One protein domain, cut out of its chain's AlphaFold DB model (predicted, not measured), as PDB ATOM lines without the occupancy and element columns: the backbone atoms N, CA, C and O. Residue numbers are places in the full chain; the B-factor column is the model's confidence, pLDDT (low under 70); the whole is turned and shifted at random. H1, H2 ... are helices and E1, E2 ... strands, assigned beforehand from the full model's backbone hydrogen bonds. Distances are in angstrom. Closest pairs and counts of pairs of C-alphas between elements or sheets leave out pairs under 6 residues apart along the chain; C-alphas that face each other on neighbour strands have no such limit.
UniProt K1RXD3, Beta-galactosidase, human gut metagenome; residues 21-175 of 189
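AT A GLANCE: This is residues 21 to 175 of the 189 residues of the protein "Beta-galactosidase" of human gut metagenome (UniProt K1RXD3). The domain is elongated, with a small parallel sheet, E1, E2 and E3, and the helix H3 over one face of it in one half, and H4 with long unnamed stretches, residues 107 to 132 and much of 161 to 175, in the other. The longest helix, H5, runs from the loop half toward H3, and H1 lies beyond the sheet, far from the mean of the C-alphas. The printed part has 155 residues, with five named helices and three named strands in the order H1 E1 H2 H3 E2 H4 H5 E3; the sheet's order is E1 E2 E3. The class is mixed, helices and strands, with under half of the residues in named elements. The whole is compact, with a radius of gyration of the C-alphas of 16.9 A and spans of 51 by 30 by 27 A.

IN THESE COORDINATES: The strands are E1, residues 53 to 56, 9.5 A; E2, residues 89 to 93, 12.8 A; and E3, residues 156 to 160, 10.8 A, ending with C-alpha 160 at (42.719, 8.211, -29.735). The helices are H3, residues 74 to 84, 15.5 A; H1, residues 36 to 48, 18.6 A, beginning with C-alpha 36 at (35.655, 31.784, -22.948); H2, residues 61 to 64, 5.1 A; H4, residues 101 to 106, 8.7 A; and H5, residues 133 to 150, 25.7 A, beginning with C-alpha 133 at (27.137, -5.889, -23.628).

HOW THE PARTS SIT: E1 and E2 are parallel at 26 degrees, with N 56 and O 91 2.9 A apart, within hydrogen-bond range. E2 and E3 are parallel at 29 degrees, with N 92 and O 158 2.9 A apart, also within range. Residues 26 to 27 pair with residues 55 to 56 of E1, parallel. H3 is on the sheet at a height of 10.0 A, over E2 and along the strands, at 10 degrees to E2 on the local plane; this is a two-layer arrangement, helix on one face. E1, H2 H3, E2 and E2, H4 H5, E3 are strand-helix-strand units, parallel neighbour strands joined through helices, each with a right-handed crossover. H3 and H5 only just touch, with 3 pairs of C-alphas within 8 A, only at their ends; the closest C-alphas, of Arg 77 and Val 150, are 6.2 A apart, at a steep tilt of 55 degrees. H1 and H3 are close but not clearly touching, the closest C-alphas, of Ile 43 and Leu 83, being 6.9 A apart. H2 and H4 are close but not clearly touching, the closest C-alphas, of Ala 62 and Asn 101, being 7.7 A apart. H2 is near H3 and near H5, while H4 and H5 are apart. Every O i to N i+4 pair is within hydrogen-bond range in H3, H4 and H5; in H1 8 of 9 are, and H2 is too short for such a pair.

THE WHOLE: The C-alphas farthest apart, of Lys 48 and Pro 172, are 52.4 A apart. The printed part has no cut, and the link from H4 to H5, 26 residues, is long. The mean pLDDT of the printed part is 96.7, and no printed residue is under 70.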
ATOM      1  N   MET A  21      56.136  17.129 -37.465       93.75
ATOM      2  CA  MET A  21      56.169  16.481 -36.153       93.75
ATOM      3  C   MET A  21      55.137  17.124 -35.219       93.75
ATOM      4  O   MET A  21      55.144  18.350 -35.041       93.75
ATOM      5  N   LEU A  22      54.286  16.288 -34.624       96.38
ATOM      6  CA  LEU A  22      53.254  16.701 -33.679       96.38
ATOM      7  C   LEU A  22      53.884  17.153 -32.355       96.38
ATOM      8  O   LEU A  22      54.809  16.524 -31.841       96.38
ATOM      9  N   ARG A  23      53.401  18.277 -31.829       97.56
ATOM     10  CA  ARG A  23      53.816  18.895 -30.569       97.56
ATOM     11  C   ARG A  23      52.570  19.402 -29.874       97.56
ATOM     12  O   ARG A  23      51.894  20.297 -30.383       97.56
ATOM     13  N   GLY A  24      52.299  18.838 -28.711       97.31
ATOM     14  CA  GLY A  24      51.007  18.994 -28.086       97.31
ATOM     15  C   GLY A  24      50.871  18.199 -26.802       97.31
ATOM     16  O   GLY A  24      51.862  17.831 -26.169       97.31
ATOM     17  N   GLY A  25      49.621  17.928 -26.460       97.94
ATOM     18  CA  GLY A  25      49.213  17.043 -25.381       97.94
ATOM     19  C   GLY A  25      47.704  17.108 -25.179       97.94
ATOM     20  O   GLY A  25      46.990  17.737 -25.967       97.94
ATOM     21  N   ASP A  26      47.233  16.480 -24.108       98.62
ATOM     22  CA  ASP A  26      45.831  16.503 -23.706       98.62
ATOM     23  C   ASP A  26      45.330  17.933 -23.472       98.62
ATOM     24  O   ASP A  26      45.916  18.711 -22.714       98.62
ATOM     25  N   TYR A  27      44.191  18.253 -24.080       98.75
ATOM     26  CA  TYR A  27      43.467  19.499 -23.880       98.75
ATOM     27  C   TYR A  27      42.024  19.183 -23.465       98.75
ATOM     28  O   TYR A  27      41.350  18.364 -24.087       98.75
ATOM     29  N   ASN A  28      41.556  19.806 -22.380       98.69
ATOM     30  CA  ASN A  28      40.273  19.486 -21.738       98.69
ATOM     31  C   ASN A  28      39.391  20.744 -21.616       98.69
ATOM     32  O   ASN A  28      39.162  21.242 -20.510       98.69
ATOM     33  N   PRO A  29      38.938  21.313 -22.749       98.31
ATOM     34  CA  PRO A  29      38.111  22.520 -22.764       98.31
ATOM     35  C   PRO A  29      36.721  22.295 -22.159       98.31
ATOM     36  O   PRO A  29      36.095  23.254 -21.720       98.31
ATOM     37  N   ASP A  30      36.256  21.045 -22.075       98.19
ATOM     38  CA  ASP A  30      35.018  20.646 -21.397       98.19
ATOM     39  C   ASP A  30      34.970  21.090 -19.924       98.19
ATOM     40  O   ASP A  30      33.892  21.304 -19.373       98.19
ATOM     41  N   GLN A  31      36.134  21.297 -19.301       98.38
ATOM     42  CA  GLN A  31      36.267  21.785 -17.924       98.38
ATOM     43  C   GLN A  31      36.159  23.313 -17.802       98.38
ATOM     44  O   GLN A  31      36.091  23.830 -16.689       98.38
ATOM     45  N   TRP A  32      36.163  24.028 -18.930       98.44
ATOM     46  CA  TRP A  32      36.265  25.488 -19.008       98.44
ATOM     47  C   TRP A  32      35.263  26.095 -20.003       98.44
ATOM     48  O   TRP A  32      35.460  27.215 -20.473       98.44
ATOM     49  N   LEU A  33      34.187  25.376 -20.348       97.06
ATOM     50  CA  LEU A  33      33.185  25.837 -21.325       97.06
ATOM     51  C   LEU A  33      32.483  27.138 -20.908       97.06
ATOM     52  O   LEU A  33      32.034  27.898 -21.759       97.06
ATOM     53  N   ASP A  34      32.412  27.420 -19.609       97.69
ATOM     54  CA  ASP A  34      31.880  28.660 -19.036       97.69
ATOM     55  C   ASP A  34      32.930  29.787 -18.936       97.69
ATOM     56  O   ASP A  34      32.635  30.877 -18.442       97.69
ATOM     57  N   ARG A  35      34.155  29.545 -19.419       98.31
ATOM     58  CA  ARG A  35      35.307  30.452 -19.351       98.31
ATOM     59  C   ARG A  35      35.898  30.721 -20.737       98.31
ATOM     60  O   ARG A  35      37.025  30.311 -21.027       98.31
ATOM     61  N   PRO A  36      35.176  31.459 -21.604       97.06
ATOM     62  CA  PRO A  36      35.655  31.784 -22.948       97.06
ATOM     63  C   PRO A  36      37.001  32.522 -22.938       97.06
ATOM     64  O   PRO A  36      37.826  32.299 -23.820       97.06
ATOM     65  N   ASP A  37      37.263  33.328 -21.906       98.25
ATOM     66  CA  ASP A  37      38.532  34.031 -21.711       98.25
ATOM     67  C   ASP A  37      39.726  33.075 -21.548       98.25
ATOM     68  O   ASP A  37      40.812  33.343 -22.070       98.25
ATOM     69  N   ILE A  38      39.520  31.936 -20.876       98.50
ATOM     70  CA  ILE A  38      40.531  30.879 -20.740       98.50
ATOM     71  C   ILE A  38      40.710  30.165 -22.078       98.50
ATOM     72  O   ILE A  38      41.833  30.077 -22.566       98.50
ATOM     73  N   LEU A  39      39.616  29.762 -22.728       98.25
ATOM     74  CA  LEU A  39      39.672  29.050 -24.009       98.25
ATOM     75  C   LEU A  39      40.355  29.879 -25.116       98.25
ATOM     76  O   LEU A  39      41.027  29.342 -25.994       98.25
ATOM     77  N   GLU A  40      40.178  31.203 -25.116       97.56
ATOM     78  CA  GLU A  40      40.909  32.125 -25.999       97.56
ATOM     79  C   GLU A  40      42.393  32.252 -25.639       97.56
ATOM     80  O   GLU A  40      43.256  32.300 -26.526       97.56
ATOM     81  N   ALA A  41      42.708  32.321 -24.344       98.44
ATOM     82  CA  ALA A  41      44.082  32.378 -23.870       98.44
ATOM     83  C   ALA A  41      44.851  31.090 -24.197       98.44
ATOM     84  O   ALA A  41      46.006  31.182 -24.618       98.44
ATOM     85  N   ASP A  42      44.213  29.925 -24.086       98.50
ATOM     86  CA  ASP A  42      44.807  28.620 -24.375       98.50
ATOM     87  C   ASP A  42      45.347  28.560 -25.801       98.50
ATOM     88  O   ASP A  42      46.537  28.324 -26.002       98.50
ATOM     89  N   ILE A  43      44.525  28.900 -26.796       97.81
ATOM     90  CA  ILE A  43      44.932  28.901 -28.207       97.81
ATOM     91  C   ILE A  43      46.113  29.855 -28.443       97.81
ATOM     92  O   ILE A  43      47.096  29.505 -29.104       97.81
ATOM     93  N   ARG A  44      46.066  31.062 -27.865       98.19
ATOM     94  CA  ARG A  44      47.181  32.020 -27.951       98.19
ATOM     95  C   ARG A  44      48.471  31.450 -27.358       98.19
ATOM     96  O   ARG A  44      49.547  31.651 -27.926       98.19
ATOM     97  N   MET A  45      48.377  30.770 -26.220       98.50
ATOM     98  CA  MET A  45      49.526  30.200 -25.517       98.50
ATOM     99  C   MET A  45      50.071  28.961 -26.234       98.50
ATOM    100  O   MET A  45      51.288  28.855 -26.380       98.50
ATOM    101  N   MET A  46      49.207  28.101 -26.780       98.50
ATOM    102  CA  MET A  46      49.587  26.963 -27.627       98.50
ATOM    103  C   MET A  46      50.426  27.424 -28.822       98.50
ATOM    104  O   MET A  46      51.520  26.903 -29.051       98.50
ATOM    105  N   LYS A  47      49.987  28.477 -29.527       97.31
ATOM    106  CA  LYS A  47      50.765  29.064 -30.630       97.31
ATOM    107  C   LYS A  47      52.122  29.582 -30.169       97.31
ATOM    108  O   LYS A  47      53.131  29.331 -30.822       97.31
ATOM    109  N   LYS A  48      52.165  30.292 -29.036       98.06
ATOM    110  CA  LYS A  48      53.418  30.814 -28.470       98.06
ATOM    111  C   LYS A  48      54.387  29.690 -28.083       98.06
ATOM    112  O   LYS A  48      55.593  29.869 -28.210       98.06
ATOM    113  N   ALA A  49      53.865  28.548 -27.643       98.00
ATOM    114  CA  ALA A  49      54.635  27.350 -27.324       98.00
ATOM    115  C   ALA A  49      55.035  26.524 -28.567       98.00
ATOM    116  O   ALA A  49      55.766  25.544 -28.440       98.00
ATOM    117  N   GLY A  50      54.574  26.899 -29.766       97.25
ATOM    118  CA  GLY A  50      54.837  26.156 -30.999       97.25
ATOM    119  C   GLY A  50      54.112  24.807 -31.075       97.25
ATOM    120  O   GLY A  50      54.571  23.917 -31.805       97.25
ATOM    121  N   MET A  51      53.017  24.656 -30.320       98.25
ATOM    122  CA  MET A  51      52.125  23.500 -30.397       98.25
ATOM    123  C   MET A  51      51.356  23.518 -31.717       98.25
ATOM    124  O   MET A  51      50.993  24.577 -32.229       98.25
ATOM    125  N   ASN A  52      51.128  22.333 -32.267       97.50
ATOM    126  CA  ASN A  52      50.436  22.125 -33.538       97.50
ATOM    127  C   ASN A  52      49.468  20.933 -33.498       97.50
ATOM    128  O   ASN A  52      48.816  20.664 -34.503       97.50
ATOM    129  N   SER A  53      49.341  20.236 -32.368       98.12
ATOM    130  CA  SER A  53      48.265  19.276 -32.139       98.12
ATOM    131  C   SER A  53      47.806  19.280 -30.685       98.12
ATOM    132  O   SER A  53      48.519  19.755 -29.797       98.12
ATOM    133  N   VAL A  54      46.604  18.760 -30.448       98.69
ATOM    134  CA  VAL A  54      46.069  18.475 -29.114       98.69
ATOM    135  C   VAL A  54      45.271  17.173 -29.117       98.69
ATOM    136  O   VAL A  54      44.608  16.853 -30.107       98.69
ATOM    137  N   THR A  55      45.285  16.459 -27.992       98.75
ATOM    138  CA  THR A  55      44.414  15.300 -27.757       98.75
ATOM    139  C   THR A  55      43.155  15.760 -27.033       98.75
ATOM    140  O   THR A  55      43.222  16.230 -25.898       98.75
ATOM    141  N   LEU A  56      42.002  15.669 -27.697       98.62
ATOM    142  CA  LEU A  56      40.733  16.199 -27.192       98.62
ATOM    143  C   LEU A  56      39.806  15.094 -26.697       98.62
ATOM    144  O   LEU A  56      39.659  14.054 -27.332       98.62
ATOM    145  N   GLY A  57      39.095  15.377 -25.606       98.31
ATOM    146  CA  GLY A  57      37.906  14.615 -25.230       98.31
ATOM    147  C   GLY A  57      38.170  13.261 -24.577       98.31
ATOM    148  O   GLY A  57      37.273  12.425 -24.558       98.31
ATOM    149  N   VAL A  58      39.356  13.027 -24.013       98.69
ATOM    150  CA  VAL A  58      39.747  11.731 -23.417       98.69
ATOM    151  C   VAL A  58      38.755  11.245 -22.346       98.69
ATOM    152  O   VAL A  58      38.474  10.048 -22.242       98.69
ATOM    153  N   PHE A  59      38.168  12.173 -21.584       98.50
ATOM    154  CA  PHE A  59      37.203  11.879 -20.515       98.50
ATOM    155  C   PHE A  59      35.887  12.660 -20.642       98.50
ATOM    156  O   PHE A  59      35.136  12.774 -19.676       98.50
ATOM    157  N   ALA A  60      35.573  13.163 -21.836       98.44
ATOM    158  CA  ALA A  60      34.482  14.117 -22.043       98.44
ATOM    159  C   ALA A  60      33.082  13.483 -22.208       98.44
ATOM    160  O   ALA A  60      32.143  14.183 -22.572       98.44
ATOM    161  N   TRP A  61      32.885  12.184 -21.927       98.62
ATOM    162  CA  TRP A  61      31.593  11.511 -22.177       98.62
ATOM    163  C   TRP A  61      30.452  12.225 -21.450       98.62
ATOM    164  O   TRP A  61      29.428  12.525 -22.048       98.62
ATOM    165  N   ALA A  62      30.638  12.594 -20.182       97.88
ATOM    166  CA  ALA A  62      29.592  13.287 -19.428       97.88
ATOM    167  C   ALA A  62      29.271  14.695 -19.970       97.88
ATOM    168  O   ALA A  62      28.172  15.187 -19.732       97.88
ATOM    169  N   ALA A  63      30.206  15.332 -20.683       98.06
ATOM    170  CA  ALA A  63      29.989  16.616 -21.347       98.06
ATOM    171  C   ALA A  63      29.303  16.449 -22.713       98.06
ATOM    172  O   ALA A  63      28.476  17.278 -23.088       98.06
ATOM    173  N   TYR A  64      29.609  15.368 -23.438       98.38
ATOM    174  CA  TYR A  64      28.950  15.031 -24.703       98.38
ATOM    175  C   TYR A  64      27.538  14.486 -24.515       98.38
ATOM    176  O   TYR A  64      26.672  14.776 -25.324       98.38
ATOM    177  N   GLU A  65      27.304  13.696 -23.471       98.62
ATOM    178  CA  GLU A  65      26.029  13.040 -23.179       98.62
ATOM    179  C   GLU A  65      25.696  13.222 -21.683       98.62
ATOM    180  O   GLU A  65      25.882  12.306 -20.869       98.62
ATOM    181  N   PRO A  66      25.258  14.425 -21.260       97.69
ATOM    182  CA  PRO A  66      24.926  14.717 -19.861       97.69
ATOM    183  C   PRO A  66      23.774  13.866 -19.312       97.69
ATOM    184  O   PRO A  66      23.732  13.582 -18.109       97.69
ATOM    185  N   ARG A  67      22.852  13.441 -20.180       98.25
ATOM    186  CA  ARG A  67      21.807  12.453 -19.898       98.25
ATOM    187  C   ARG A  67      21.726  11.480 -21.061       98.25
ATOM    188  O   ARG A  67      22.055  11.840 -22.181       98.25
ATOM    189  N   GLU A  68      21.265  10.268 -20.783       98.44
ATOM    190  CA  GLU A  68      21.169   9.221 -21.797       98.44
ATOM    191  C   GLU A  68      20.363   9.674 -23.022       98.44
ATOM    192  O   GLU A  68      19.192  10.035 -22.896       98.44
ATOM    193  N   GLY A  69      20.995   9.628 -24.194       98.31
ATOM    194  CA  GLY A  69      20.408  10.048 -25.466       98.31
ATOM    195  C   GLY A  69      20.336  11.565 -25.689       98.31
ATOM    196  O   GLY A  69      19.943  11.992 -26.772       98.31
ATOM    197  N   GLU A  70      20.716  12.389 -24.709       98.31
ATOM    198  CA  GLU A  70      20.819  13.846 -24.850       98.31
ATOM    199  C   GLU A  70      22.260  14.215 -25.212       98.31
ATOM    200  O   GLU A  70      23.088  14.421 -24.327       98.31
ATOM    201  N   TYR A  71      22.560  14.302 -26.510       98.38
ATOM    202  CA  TYR A  71      23.905  14.606 -26.996       98.38
ATOM    203  C   TYR A  71      24.126  16.100 -27.271       98.38
ATOM    204  O   TYR A  71      23.279  16.765 -27.867       98.38
ATOM    205  N   ASN A  72      25.302  16.615 -26.907       96.75
ATOM    206  CA  ASN A  72      25.772  17.957 -27.239       96.75
ATOM    207  C   ASN A  72      27.234  17.925 -27.718       96.75
ATOM    208  O   ASN A  72      28.168  17.888 -26.914       96.75
ATOM    209  N   PHE A  73      27.414  17.997 -29.037       98.38
ATOM    210  CA  PHE A  73      28.724  18.093 -29.694       98.38
ATOM    211  C   PHE A  73      29.013  19.486 -30.268       98.38
ATOM    212  O   PHE A  73      30.048  19.678 -30.900       98.38
ATOM    213  N   THR A  74      28.127  20.467 -30.055       97.75
ATOM    214  CA  THR A  74      28.284  21.820 -30.613       97.75
ATOM    215  C   THR A  74      29.595  22.448 -30.153       97.75
ATOM    216  O   THR A  74      30.399  22.868 -30.980       97.75
ATOM    217  N   TRP A  75      29.867  22.401 -28.847       97.62
ATOM    218  CA  TRP A  75      31.101  22.947 -28.284       97.62
ATOM    219  C   TRP A  75      32.350  22.214 -28.792       97.62
ATOM    220  O   TRP A  75      33.391  22.837 -28.985       97.62
ATOM    221  N   LEU A  76      32.267  20.899 -29.030       98.56
ATOM    222  CA  LEU A  76      33.392  20.124 -29.551       98.56
ATOM    223  C   LEU A  76      33.775  20.629 -30.937       98.56
ATOM    224  O   LEU A  76      34.947  20.909 -31.187       98.56
ATOM    225  N   ARG A  77      32.780  20.778 -31.818       98.38
ATOM    226  CA  ARG A  77      33.013  21.253 -33.178       98.38
ATOM    227  C   ARG A  77      33.554  22.679 -33.189       98.38
ATOM    228  O   ARG A  77      34.555  22.921 -33.848       98.38
ATOM    229  N   GLU A  78      32.986  23.575 -32.384       98.31
ATOM    230  CA  GLU A  78      33.468  24.959 -32.250       98.31
ATOM    231  C   GLU A  78      34.927  25.033 -31.776       98.31
ATOM    232  O   GLU A  78      35.716  25.832 -32.281       98.31
ATOM    233  N   ILE A  79      35.320  24.196 -30.811       98.56
ATOM    234  CA  ILE A  79      36.714  24.111 -30.369       98.56
ATOM    235  C   ILE A  79      37.615  23.589 -31.491       98.56
ATOM    236  O   ILE A  79      38.692  24.146 -31.705       98.56
ATOM    237  N   MET A  80      37.195  22.539 -32.203       98.75
ATOM    238  CA  MET A  80      37.960  21.978 -33.319       98.75
ATOM    239  C   MET A  80      38.139  22.995 -34.453       98.75
ATOM    240  O   MET A  80      39.255  23.122 -34.959       98.75
ATOM    241  N   ASP A  81      37.091  23.754 -34.790       98.69
ATOM    242  CA  ASP A  81      37.135  24.829 -35.785       98.69
ATOM    243  C   ASP A  81      38.175  25.888 -35.352       98.69
ATOM    244  O   ASP A  81      39.122  26.180 -36.083       98.69
ATOM    245  N   ARG A  82      38.097  26.379 -34.103       98.31
ATOM    246  CA  ARG A  82      39.030  27.391 -33.563       98.31
ATOM    247  C   ARG A  82      40.487  26.925 -33.523       98.31
ATOM    248  O   ARG A  82      41.392  27.728 -33.757       98.31
ATOM    249  N   LEU A  83      40.732  25.660 -33.180       98.44
ATOM    250  CA  LEU A  83      42.076  25.077 -33.191       98.44
ATOM    251  C   LEU A  83      42.612  24.998 -34.622       98.44
ATOM    252  O   LEU A  83      43.735  25.435 -34.892       98.44
ATOM    253  N   TYR A  84      41.791  24.498 -35.543       97.75
ATOM    254  CA  TYR A  84      42.179  24.298 -36.931       97.75
ATOM    255  C   TYR A  84      42.443  25.618 -37.662       97.75
ATOM    256  O   TYR A  84      43.448  25.725 -38.366       97.75
ATOM    257  N   ASP A  85      41.647  26.658 -37.398       97.81
ATOM    258  CA  ASP A  85      41.874  28.024 -37.892       97.81
ATOM    259  C   ASP A  85      43.245  28.588 -37.487       97.81
ATOM    260  O   ASP A  85      43.780  29.500 -38.121       97.81
ATOM    261  N   GLN A  86      43.836  28.057 -36.415       97.31
ATOM    262  CA  GLN A  86      45.163  28.433 -35.934       97.31
ATOM    263  C   GLN A  86      46.263  27.439 -36.319       97.31
ATOM    264  O   GLN A  86      47.402  27.595 -35.871       97.31
ATOM    265  N   GLY A  87      45.951  26.455 -37.167       95.94
ATOM    266  CA  GLY A  87      46.880  25.415 -37.601       95.94
ATOM    267  C   GLY A  87      47.197  24.385 -36.514       95.94
ATOM    268  O   GLY A  87      48.272  23.784 -36.548       95.94
ATOM    269  N   ILE A  88      46.303  24.205 -35.537       98.00
ATOM    270  CA  ILE A  88      46.422  23.199 -34.478       98.00
ATOM    271  C   ILE A  88      45.472  22.045 -34.807       98.00
ATOM    272  O   ILE A  88      44.255  22.210 -34.861       98.00
ATOM    273  N   TYR A  89      46.033  20.865 -35.043       97.94
ATOM    274  CA  TYR A  89      45.278  19.664 -35.377       97.94
ATOM    275  C   TYR A  89      44.697  18.980 -34.136       97.94
ATOM    276  O   TYR A  89      45.178  19.146 -33.017       97.94
ATOM    277  N   THR A  90      43.664  18.173 -34.346       98.44
ATOM    278  CA  THR A  90      42.975  17.428 -33.293       98.44
ATOM    279  C   THR A  90      43.227  15.931 -33.426       98.44
ATOM    280  O   THR A  90      42.976  15.317 -34.467       98.44
ATOM    281  N   GLU A  91      43.668  15.342 -32.322       98.31
ATOM    282  CA  GLU A  91      43.681  13.909 -32.059       98.31
ATOM    283  C   GLU A  91      42.447  13.618 -31.189       98.31
ATOM    284  O   GLU A  91      42.450  13.866 -29.983       98.31
ATOM    285  N   LEU A  92      41.338  13.197 -31.800       98.62
ATOM    286  CA  LEU A  92      40.061  13.092 -31.090       98.62
ATOM    287  C   LEU A  92      39.965  11.753 -30.372       98.62
ATOM    288  O   LEU A  92      40.038  10.689 -30.991       98.62
ATOM    289  N   ALA A  93      39.788  11.800 -29.058       98.69
ATOM    290  CA  ALA A  93      39.658  10.606 -28.258       98.69
ATOM    291  C   ALA A  93      38.231  10.070 -28.239       98.69
ATOM    292  O   ALA A  93      37.252  10.816 -28.240       98.69
ATOM    293  N   THR A  94      38.112   8.749 -28.139       98.25
ATOM    294  CA  THR A  94      36.851   8.138 -27.733       98.25
ATOM    295  C   THR A  94      36.766   8.176 -26.207       98.25
ATOM    296  O   THR A  94      37.597   7.556 -25.540       98.25
ATOM    297  N   PRO A  95      35.773   8.851 -25.601       97.94
ATOM    298  CA  PRO A  95      35.786   9.212 -24.176       97.94
ATOM    299  C   PRO A  95      35.434   8.037 -23.241       97.94
ATOM    300  O   PRO A  95      34.924   8.197 -22.132       97.94
ATOM    301  N   THR A  96      35.674   6.810 -23.692       97.06
ATOM    302  CA  THR A  96      35.244   5.560 -23.054       97.06
ATOM    303  C   THR A  96      36.084   5.194 -21.826       97.06
ATOM    304  O   THR A  96      35.780   4.220 -21.129       97.06
ATOM    305  N   GLY A  97      37.132   5.974 -21.536       96.31
ATOM    306  CA  GLY A  97      37.961   5.833 -20.344       96.31
ATOM    307  C   GLY A  97      37.210   6.168 -19.049       96.31
ATOM    308  O   GLY A  97      37.493   5.567 -18.011       96.31
ATOM    309  N   ALA A  98      36.212   7.057 -19.096       97.38
ATOM    310  CA  ALA A  98      35.385   7.408 -17.944       97.38
ATOM    311  C   ALA A  98      33.903   7.519 -18.330       97.38
ATOM    312  O   ALA A  98      33.494   8.381 -19.100       97.38
ATOM    313  N   LYS A  99      33.090   6.633 -17.755       97.12
ATOM    314  CA  LYS A  99      31.642   6.580 -17.979       97.12
ATOM    315  C   LYS A  99      30.889   7.626 -17.142       97.12
ATOM    316  O   LYS A  99      31.242   7.800 -15.969       97.12
ATOM    317  N   PRO A 100      29.819   8.250 -17.669       97.69
ATOM    318  CA  PRO A 100      28.993   9.180 -16.908       97.69
ATOM    319  C   PRO A 100      28.305   8.525 -15.706       97.69
ATOM    320  O   PRO A 100      28.028   7.322 -15.678       97.69
ATOM    321  N   ASN A 101      27.946   9.347 -14.719       97.31
ATOM    322  CA  ASN A 101      27.259   8.874 -13.516       97.31
ATOM    323  C   ASN A 101      25.876   8.278 -13.812       97.31
ATOM    324  O   ASN A 101      25.490   7.311 -13.156       97.31
ATOM    325  N   TRP A 102      25.133   8.826 -14.781       98.19
ATOM    326  CA  TRP A 102      23.813   8.300 -15.145       98.19
ATOM    327  C   TRP A 102      23.912   6.864 -15.678       98.19
ATOM    328  O   TRP A 102      23.093   6.024 -15.311       98.19
ATOM    329  N   LEU A 103      24.965   6.559 -16.444       98.25
ATOM    330  CA  LEU A 103      25.171   5.255 -17.067       98.25
ATOM    331  C   LEU A 103      25.408   4.197 -15.992       98.25
ATOM    332  O   LEU A 103      24.713   3.189 -15.945       98.25
ATOM    333  N   ALA A 104      26.327   4.464 -15.063       97.19
ATOM    334  CA  ALA A 104      26.623   3.542 -13.969       97.19
ATOM    335  C   ALA A 104      25.455   3.363 -12.982       97.19
ATOM    336  O   ALA A 104      25.305   2.290 -12.401       97.19
ATOM    337  N   ARG A 105      24.632   4.404 -12.784       97.06
ATOM    338  CA  ARG A 105      23.435   4.333 -11.930       97.06
ATOM    339  C   ARG A 105      22.327   3.495 -12.560       97.06
ATOM    340  O   ARG A 105      21.700   2.713 -11.855       97.06
ATOM    341  N   LYS A 106      22.082   3.673 -13.861       98.25
ATOM    342  CA  LYS A 106      21.029   2.953 -14.586       98.25
ATOM    343  C   LYS A 106      21.432   1.517 -14.925       98.25
ATOM    344  O   LYS A 106      20.581   0.636 -14.876       98.25
ATOM    345  N   TYR A 107      22.717   1.288 -15.200       97.62
ATOM    346  CA  TYR A 107      23.267  -0.001 -15.626       97.62
ATOM    347  C   TYR A 107      24.412  -0.472 -14.713       97.62
ATOM    348  O   TYR A 107      25.583  -0.431 -15.102       97.62
ATOM    349  N   PRO A 108      24.140  -0.931 -13.479       96.31
ATOM    350  CA  PRO A 108      25.188  -1.367 -12.552       96.31
ATOM    351  C   PRO A 108      26.086  -2.503 -13.081       96.31
ATOM    352  O   PRO A 108      27.203  -2.696 -12.593       96.31
ATOM    353  N   GLU A 109      25.646  -3.262 -14.087       94.56
ATOM    354  CA  GLU A 109      26.419  -4.308 -14.764       94.56
ATOM    355  C   GLU A 109      27.649  -3.783 -15.521       94.56
ATOM    356  O   GLU A 109      28.555  -4.560 -15.834       94.56
ATOM    357  N   VAL A 110      27.711  -2.478 -15.800       96.81
ATOM    358  CA  VAL A 110      28.885  -1.841 -16.414       96.81
ATOM    359  C   VAL A 110      30.012  -1.602 -15.409       96.81
ATOM    360  O   VAL A 110      31.150  -1.361 -15.813       96.81
ATOM    361  N   LEU A 111      29.724  -1.677 -14.105       96.88
ATOM    362  CA  LEU A 111      30.718  -1.581 -13.040       96.88
ATOM    363  C   LEU A 111      31.459  -2.908 -12.903       96.88
ATOM    364  O   LEU A 111      30.867  -3.990 -13.002       96.88
ATOM    365  N   ARG A 112      32.770  -2.820 -12.676       96.12
ATOM    366  CA  ARG A 112      33.603  -3.994 -12.431       96.12
ATOM    367  C   ARG A 112      33.184  -4.718 -11.161       96.12
ATOM    368  O   ARG A 112      32.587  -4.156 -10.246       96.12
ATOM    369  N   VAL A 113      33.509  -6.001 -11.141       96.12
ATOM    370  CA  VAL A 113      33.463  -6.834  -9.945       96.12
ATOM    371  C   VAL A 113      34.895  -7.239  -9.643       96.12
ATOM    372  O   VAL A 113      35.593  -7.709 -10.542       96.12
ATOM    373  N   GLN A 114      35.333  -7.018  -8.411       94.50
ATOM    374  CA  GLN A 114      36.662  -7.366  -7.924       94.50
ATOM    375  C   GLN A 114      36.799  -8.882  -7.731       94.50
ATOM    376  O   GLN A 114      35.810  -9.617  -7.707       94.50
ATOM    377  N   SER A 115      38.028  -9.364  -7.543       94.56
ATOM    378  CA  SER A 115      38.323 -10.791  -7.345       94.56
ATOM    379  C   SER A 115      37.643 -11.404  -6.113       94.56
ATOM    380  O   SER A 115      37.360 -12.599  -6.099       94.56
ATOM    381  N   ASN A 116      37.312 -10.591  -5.105       95.25
ATOM    382  CA  ASN A 116      36.541 -10.992  -3.922       95.25
ATOM    383  C   ASN A 116      35.011 -11.007  -4.151       95.25
ATOM    384  O   ASN A 116      34.255 -11.240  -3.211       95.25
ATOM    385  N   GLY A 117      34.544 -10.738  -5.375       94.00
ATOM    386  CA  GLY A 117      33.126 -10.716  -5.737       94.00
ATOM    387  C   GLY A 117      32.394  -9.406  -5.426       94.00
ATOM    388  O   GLY A 117      31.215  -9.284  -5.761       94.00
ATOM    389  N   VAL A 118      33.063  -8.411  -4.834       96.06
ATOM    390  CA  VAL A 118      32.468  -7.098  -4.551       96.06
ATOM    391  C   VAL A 118      32.371  -6.284  -5.838       96.06
ATOM    392  O   VAL A 118      33.333  -6.176  -6.596       96.06
ATOM    393  N   ARG A 119      31.195  -5.707  -6.099       95.62
ATOM    394  CA  ARG A 119      30.987  -4.781  -7.216       95.62
ATOM    395  C   ARG A 119      31.496  -3.394  -6.844       95.62
ATOM    396  O   ARG A 119      31.173  -2.891  -5.772       95.62
ATOM    397  N   ASP A 120      32.232  -2.778  -7.756       95.25
ATOM    398  CA  ASP A 120      32.711  -1.411  -7.590       95.25
ATOM    399  C   ASP A 120      31.554  -0.410  -7.560       95.25
ATOM    400  O   ASP A 120      30.514  -0.599  -8.194       95.25
ATOM    401  N   HIS A 121      31.769   0.704  -6.867       93.81
ATOM    402  CA  HIS A 121      30.927   1.886  -6.987       93.81
ATOM    403  C   HIS A 121      31.354   2.743  -8.185       93.81
ATOM    404  O   HIS A 121      32.465   2.627  -8.705       93.81
ATOM    405  N   GLN A 122      30.467   3.636  -8.622       93.62
ATOM    406  CA  GLN A 122      30.825   4.647  -9.611       93.62
ATOM    407  C   GLN A 122      31.864   5.621  -9.035       93.62
ATOM    408  O   GLN A 122      31.728   6.095  -7.910       93.62
ATOM    409  N   GLY A 123      32.877   5.937  -9.837       90.31
ATOM    410  CA  GLY A 123      34.007   6.794  -9.483       90.31
ATOM    411  C   GLY A 123      35.248   6.384 -10.273       90.31
ATOM    412  O   GLY A 123      35.197   5.405 -11.019       90.31
ATOM    413  N   MET A 124      36.360   7.101 -10.087       92.31
ATOM    414  CA  MET A 124      37.637   6.844 -10.773       92.31
ATOM    415  C   MET A 124      37.498   6.791 -12.313       92.31
ATOM    416  O   MET A 124      36.536   7.304 -12.886       92.31
ATOM    417  N   ARG A 125      38.485   6.196 -12.993       95.62
ATOM    418  CA  ARG A 125      38.529   5.986 -14.446       95.62
ATOM    419  C   ARG A 125      39.022   4.575 -14.773       95.62
ATOM    420  O   ARG A 125      39.535   3.880 -13.901       95.62
ATOM    421  N   HIS A 126      38.841   4.156 -16.023       94.38
ATOM    422  CA  HIS A 126      39.292   2.871 -16.583       94.38
ATOM    423  C   HIS A 126      38.751   1.634 -15.847       94.38
ATOM    424  O   HIS A 126      39.389   0.586 -15.813       94.38
ATOM    425  N   ASN A 127      37.565   1.739 -15.242       92.69
ATOM    426  CA  ASN A 127      36.989   0.710 -14.371       92.69
ATOM    427  C   ASN A 127      35.635   0.177 -14.864       92.69
ATOM    428  O   ASN A 127      34.771  -0.206 -14.073       92.69
ATOM    429  N   HIS A 128      35.420   0.175 -16.178       94.38
ATOM    430  CA  HIS A 128      34.247  -0.452 -16.775       94.38
ATOM    431  C   HIS A 128      34.470  -1.957 -16.981       94.38
ATOM    432  O   HIS A 128      35.596  -2.437 -17.165       94.38
ATOM    433  N   CYS A 129      33.389  -2.729 -16.944       94.00
ATOM    434  CA  CYS A 129      33.406  -4.142 -17.295       94.00
ATOM    435  C   CYS A 129      33.644  -4.309 -18.810       94.00
ATOM    436  O   CYS A 129      32.782  -3.966 -19.615       94.00
ATOM    437  N   LEU A 130      34.791  -4.882 -19.196       89.00
ATOM    438  CA  LEU A 130      35.213  -5.051 -20.600       89.00
ATOM    439  C   LEU A 130      34.328  -6.016 -21.413       89.00
ATOM    440  O   LEU A 130      34.384  -6.042 -22.647       89.00
ATOM    441  N   THR A 131      33.519  -6.831 -20.735       91.25
ATOM    442  CA  THR A 131      32.602  -7.793 -21.361       91.25
ATOM    443  C   THR A 131      31.135  -7.397 -21.258       91.25
ATOM    444  O   THR A 131      30.293  -8.126 -21.774       91.25
ATOM    445  N   SER A 132      30.812  -6.257 -20.636       95.19
ATOM    446  CA  SER A 132      29.423  -5.811 -20.521       95.19
ATOM    447  C   SER A 132      28.846  -5.497 -21.910       95.19
ATOM    448  O   SER A 132      29.372  -4.607 -22.586       95.19
ATOM    449  N   PRO A 133      27.775  -6.189 -22.350       95.31
ATOM    450  CA  PRO A 133      27.137  -5.889 -23.628       95.31
ATOM    451  C   PRO A 133      26.520  -4.487 -23.625       95.31
ATOM    452  O   PRO A 133      26.637  -3.780 -24.617       95.31
ATOM    453  N   ILE A 134      25.973  -4.046 -22.486       97.19
ATOM    454  CA  ILE A 134      25.431  -2.692 -22.327       97.19
ATOM    455  C   ILE A 134      26.525  -1.639 -22.478       97.19
ATOM    456  O   ILE A 134      26.321  -0.645 -23.167       97.19
ATOM    457  N   TYR A 135      27.706  -1.853 -21.887       97.31
ATOM    458  CA  TYR A 135      28.794  -0.888 -22.047       97.31
ATOM    459  C   TYR A 135      29.239  -0.780 -23.507       97.31
ATOM    460  O   TYR A 135      29.425   0.323 -24.003       97.31
ATOM    461  N   ARG A 136      29.350  -1.913 -24.213       96.88
ATOM    462  CA  ARG A 136      29.697  -1.933 -25.643       96.88
ATOM    463  C   ARG A 136      28.656  -1.220 -26.498       96.88
ATOM    464  O   ARG A 136      29.041  -0.394 -27.312       96.88
ATOM    465  N   GLN A 137      27.374  -1.489 -26.258       98.19
ATOM    466  CA  GLN A 137      26.278  -0.812 -26.943       98.19
ATOM    467  C   GLN A 137      26.336   0.705 -26.717       98.19
ATOM    468  O   GLN A 137      26.268   1.470 -27.669       98.19
ATOM    469  N   LYS A 138      26.518   1.155 -25.469       98.50
ATOM    470  CA  LYS A 138      26.597   2.588 -25.149       98.50
ATOM    471  C   LYS A 138      27.822   3.274 -25.734       98.50
ATOM    472  O   LYS A 138      27.735   4.424 -26.147       98.50
ATOM    473  N   VAL A 139      28.950   2.569 -25.803       98.25
ATOM    474  CA  VAL A 139      30.122   3.051 -26.535       98.25
ATOM    475  C   VAL A 139      29.789   3.204 -28.019       98.25
ATOM    476  O   VAL A 139      30.051   4.259 -28.574       98.25
ATOM    477  N   GLU A 140      29.193   2.196 -28.655       98.38
ATOM    478  CA  GLU A 140      28.831   2.244 -30.077       98.38
ATOM    479  C   GLU A 140      27.860   3.392 -30.401       98.38
ATOM    480  O   GLU A 140      28.120   4.160 -31.325       98.38
ATOM    481  N   GLU A 141      26.801   3.563 -29.602       98.56
ATOM    482  CA  GLU A 141      25.840   4.669 -29.729       98.56
ATOM    483  C   GLU A 141      26.554   6.032 -29.685       98.56
ATOM    484  O   GLU A 141      26.419   6.832 -30.614       98.56
ATOM    485  N   LEU A 142      27.379   6.268 -28.659       98.62
ATOM    486  CA  LEU A 142      28.142   7.508 -28.517       98.62
ATOM    487  C   LEU A 142      29.077   7.756 -29.708       98.62
ATOM    488  O   LEU A 142      29.163   8.880 -30.200       98.62
ATOM    489  N   LEU A 143      29.805   6.725 -30.147       98.38
ATOM    490  CA  LEU A 143      30.768   6.851 -31.239       98.38
ATOM    491  C   LEU A 143      30.092   7.199 -32.557       98.38
ATOM    492  O   LEU A 143      30.608   8.058 -33.265       98.38
ATOM    493  N   ASN A 144      28.947   6.589 -32.862       98.56
ATOM    494  CA  ASN A 144      28.194   6.903 -34.074       98.56
ATOM    495  C   ASN A 144      27.766   8.375 -34.078       98.56
ATOM    496  O   ASN A 144      28.070   9.095 -35.025       98.56
ATOM    497  N   HIS A 145      27.184   8.864 -32.977       98.62
ATOM    498  CA  HIS A 145      26.800  10.274 -32.878       98.62
ATOM    499  C   HIS A 145      27.999  11.235 -32.940       98.62
ATOM    500  O   HIS A 145      27.896  12.310 -33.529       98.62
ATOM    501  N   MET A 146      29.143  10.862 -32.361       98.38
ATOM    502  CA  MET A 146      30.358  11.676 -32.424       98.38
ATOM    503  C   MET A 146      30.950  11.710 -33.843       98.38
ATOM    504  O   MET A 146      31.378  12.767 -34.301       98.38
ATOM    505  N   ILE A 147      30.952  10.580 -34.558       98.19
ATOM    506  CA  ILE A 147      31.393  10.505 -35.958       98.19
ATOM    507  C   ILE A 147      30.480  11.352 -36.848       98.19
ATOM    508  O   ILE A 147      30.994  12.131 -37.648       98.19
ATOM    509  N   ASP A 148      29.162  11.266 -36.671       98.31
ATOM    510  CA  ASP A 148      28.204  12.079 -37.428       98.31
ATOM    511  C   ASP A 148      28.401  13.584 -37.180       98.31
ATOM    512  O   ASP A 148      28.225  14.394 -38.090       98.31
ATOM    513  N   ALA A 149      28.779  13.975 -35.958       98.12
ATOM    514  CA  ALA A 149      28.929  15.379 -35.581       98.12
ATOM    515  C   ALA A 149      30.246  16.022 -36.053       98.12
ATOM    516  O   ALA A 149      30.256  17.202 -36.410       98.12
ATOM    517  N   VAL A 150      31.368  15.292 -35.989       98.25
ATOM    518  CA  VAL A 150      32.713  15.871 -36.199       98.25
ATOM    519  C   VAL A 150      33.671  15.002 -37.018       98.25
ATOM    520  O   VAL A 150      34.821  15.388 -37.225       98.25
ATOM    521  N   GLY A 151      33.242  13.833 -37.495       97.56
ATOM    522  CA  GLY A 151      34.105  12.885 -38.207       97.56
ATOM    523  C   GLY A 151      34.622  13.387 -39.559       97.56
ATOM    524  O   GLY A 151      35.648  12.904 -40.039       97.56
ATOM    525  N   ASP A 152      33.947  14.370 -40.159       97.75
ATOM    526  CA  ASP A 152      34.337  15.018 -41.414       97.75
ATOM    527  C   ASP A 152      35.261  16.234 -41.220       97.75
ATOM    528  O   ASP A 152      35.758  16.802 -42.196       97.75
ATOM    529  N   HIS A 153      35.510  16.637 -39.973       98.31
ATOM    530  CA  HIS A 153      36.208  17.876 -39.674       98.31
ATOM    531  C   HIS A 153      37.665  17.830 -40.182       98.31
ATOM    532  O   HIS A 153      38.423  16.926 -39.819       98.31
ATOM    533  N   PRO A 154      38.133  18.819 -40.969       96.88
ATOM    534  CA  PRO A 154      39.450  18.769 -41.616       96.88
ATOM    535  C   PRO A 154      40.623  18.776 -40.624       96.88
ATOM    536  O   PRO A 154      41.683  18.223 -40.914       96.88
ATOM    537  N   GLY A 155      40.424  19.359 -39.440       97.06
ATOM    538  CA  GLY A 155      41.395  19.337 -38.345       97.06
ATOM    539  C   GLY A 155      41.544  17.990 -37.630       97.06
ATOM    540  O   GLY A 155      42.492  17.839 -36.865       97.06
ATOM    541  N   LEU A 156      40.656  17.015 -37.860       98.00
ATOM    542  CA  LEU A 156      40.762  15.676 -37.276       98.00
ATOM    543  C   LEU A 156      41.807  14.843 -38.030       98.00
ATOM    544  O   LEU A 156      41.627  14.501 -39.204       98.00
ATOM    545  N   ILE A 157      42.897  14.488 -37.346       96.75
ATOM    546  CA  ILE A 157      44.019  13.756 -37.958       96.75
ATOM    547  C   ILE A 157      44.218  12.345 -37.408       96.75
ATOM    548  O   ILE A 157      44.818  11.519 -38.094       96.75
ATOM    549  N   LEU A 158      43.724  12.070 -36.197       96.25
ATOM    550  CA  LEU A 158      43.893  10.803 -35.489       96.25
ATOM    551  C   LEU A 158      42.705  10.531 -34.565       96.25
ATOM    552  O   LEU A 158      42.129  11.459 -34.000       96.25
ATOM    553  N   TRP A 159      42.408   9.247 -34.369       97.94
ATOM    554  CA  TRP A 159      41.500   8.770 -33.329       97.94
ATOM    555  C   TRP A 159      42.301   8.182 -32.166       97.94
ATOM    556  O   TRP A 159      43.045   7.216 -32.350       97.94
ATOM    557  N   HIS A 160      42.125   8.729 -30.967       98.38
ATOM    558  CA  HIS A 160      42.719   8.211 -29.735       98.38
ATOM    559  C   HIS A 160      41.722   7.279 -29.028       98.38
ATOM    560  O   HIS A 160      40.774   7.706 -28.371       98.38
ATOM    561  N   ILE A 161      41.880   5.968 -29.201       97.81
ATOM    562  CA  ILE A 161      40.871   5.011 -28.738       97.81
ATOM    563  C   ILE A 161      40.960   4.799 -27.222       97.81
ATOM    564  O   ILE A 161      41.913   4.209 -26.718       97.81
ATOM    565  N   SER A 162      39.897   5.184 -26.513       97.12
ATOM    566  CA  SER A 162      39.771   5.092 -25.061       97.12
ATOM    567  C   SER A 162      40.876   5.881 -24.356       97.12
ATOM    568  O   SER A 162      41.267   6.952 -24.813       97.12
ATOM    569  N   ASN A 163      41.355   5.359 -23.230       97.56
ATOM    570  CA  ASN A 163      42.578   5.791 -22.581       97.56
ATOM    571  C   ASN A 163      43.145   4.650 -21.726       97.56
ATOM    572  O   ASN A 163      42.385   4.021 -20.991       97.56
ATOM    573  N   GLU A 164      44.455   4.393 -21.828       95.00
ATOM    574  CA  GLU A 164      45.213   3.464 -20.965       95.00
ATOM    575  C   GLU A 164      44.454   2.161 -20.630       95.00
ATOM    576  O   GLU A 164      44.185   1.853 -19.464       95.00
ATOM    577  N   LEU A 165      44.062   1.405 -21.663       91.25
ATOM    578  CA  LEU A 165      43.283   0.174 -21.501       91.25
ATOM    579  C   LEU A 165      43.955  -0.784 -20.505       91.25
ATOM    580  O   LEU A 165      45.102  -1.188 -20.688       91.25
ATOM    581  N   GLY A 166      43.218  -1.194 -19.472       90.81
ATOM    582  CA  GLY A 166      43.752  -2.102 -18.462       90.81
ATOM    583  C   GLY A 166      42.780  -2.460 -17.343       90.81
ATOM    584  O   GLY A 166      41.682  -1.910 -17.227       90.81
ATOM    585  N   GLY A 167      43.219  -3.394 -16.501       90.88
ATOM    586  CA  GLY A 167      42.483  -3.931 -15.357       90.88
ATOM    587  C   GLY A 167      41.490  -5.042 -15.704       90.88
ATOM    588  O   GLY A 167      41.271  -5.382 -16.865       90.88
ATOM    589  N   GLU A 168      40.905  -5.631 -14.665       91.88
ATOM    590  CA  GLU A 168      40.167  -6.894 -14.752       91.88
ATOM    591  C   GLU A 168      38.748  -6.768 -14.193       91.88
ATOM    592  O   GLU A 168      38.435  -5.867 -13.417       91.88
ATOM    593  N   CYS A 169      37.877  -7.695 -14.582       94.19
ATOM    594  CA  CYS A 169      36.535  -7.826 -14.035       94.19
ATOM    595  C   CYS A 169      36.259  -9.306 -13.761       94.19
ATOM    596  O   CYS A 169      36.597 -10.159 -14.576       94.19
ATOM    597  N   TYR A 170      35.617  -9.600 -12.637       94.19
ATOM    598  CA  TYR A 170      35.310 -10.955 -12.177       94.19
ATOM    599  C   TYR A 170      33.797 -11.225 -12.160       94.19
ATOM    600  O   TYR A 170      33.313 -12.131 -11.477       94.19
ATOM    601  N   CYS A 171      33.016 -10.422 -12.893       92.56
ATOM    602  CA  CYS A 171      31.567 -10.585 -12.952       92.56
ATOM    603  C   CYS A 171      31.183 -11.840 -13.762       92.56
ATOM    604  O   CYS A 171      31.970 -12.302 -14.588       92.56
ATOM    605  N   PRO A 172      29.961 -12.381 -13.596       89.62
ATOM    606  CA  PRO A 172      29.532 -13.583 -14.319       89.62
ATOM    607  C   PRO A 172      29.547 -13.460 -15.852       89.62
ATOM    608  O   PRO A 172      29.617 -14.473 -16.540       89.62
ATOM    609  N   ALA A 173      29.488 -12.235 -16.388       84.38
ATOM    610  CA  ALA A 173      29.561 -11.977 -17.826       84.38
ATOM    611  C   ALA A 173      30.990 -12.069 -18.386       84.38
ATOM    612  O   ALA A 173      31.174 -12.066 -19.602       84.38
ATOM    613  N   VAL A 174      32.021 -12.103 -17.536       82.88
ATOM    614  CA  VAL A 174      33.390 -12.386 -17.971       82.88
ATOM    615  C   VAL A 174      33.533 -13.900 -18.071       82.88
ATOM    616  O   VAL A 174      33.354 -14.589 -17.062       82.88
ATOM    617  N   PRO A 175      33.857 -14.449 -19.256       74.06
ATOM    618  CA  PRO A 175      34.154 -15.865 -19.370       74.06
ATOM    619  C   PRO A 175      35.300 -16.199 -18.414       74.06
ATOM    620  O   PRO A 175      36.420 -15.718 -18.589       74.06
TER     621      PRO A 175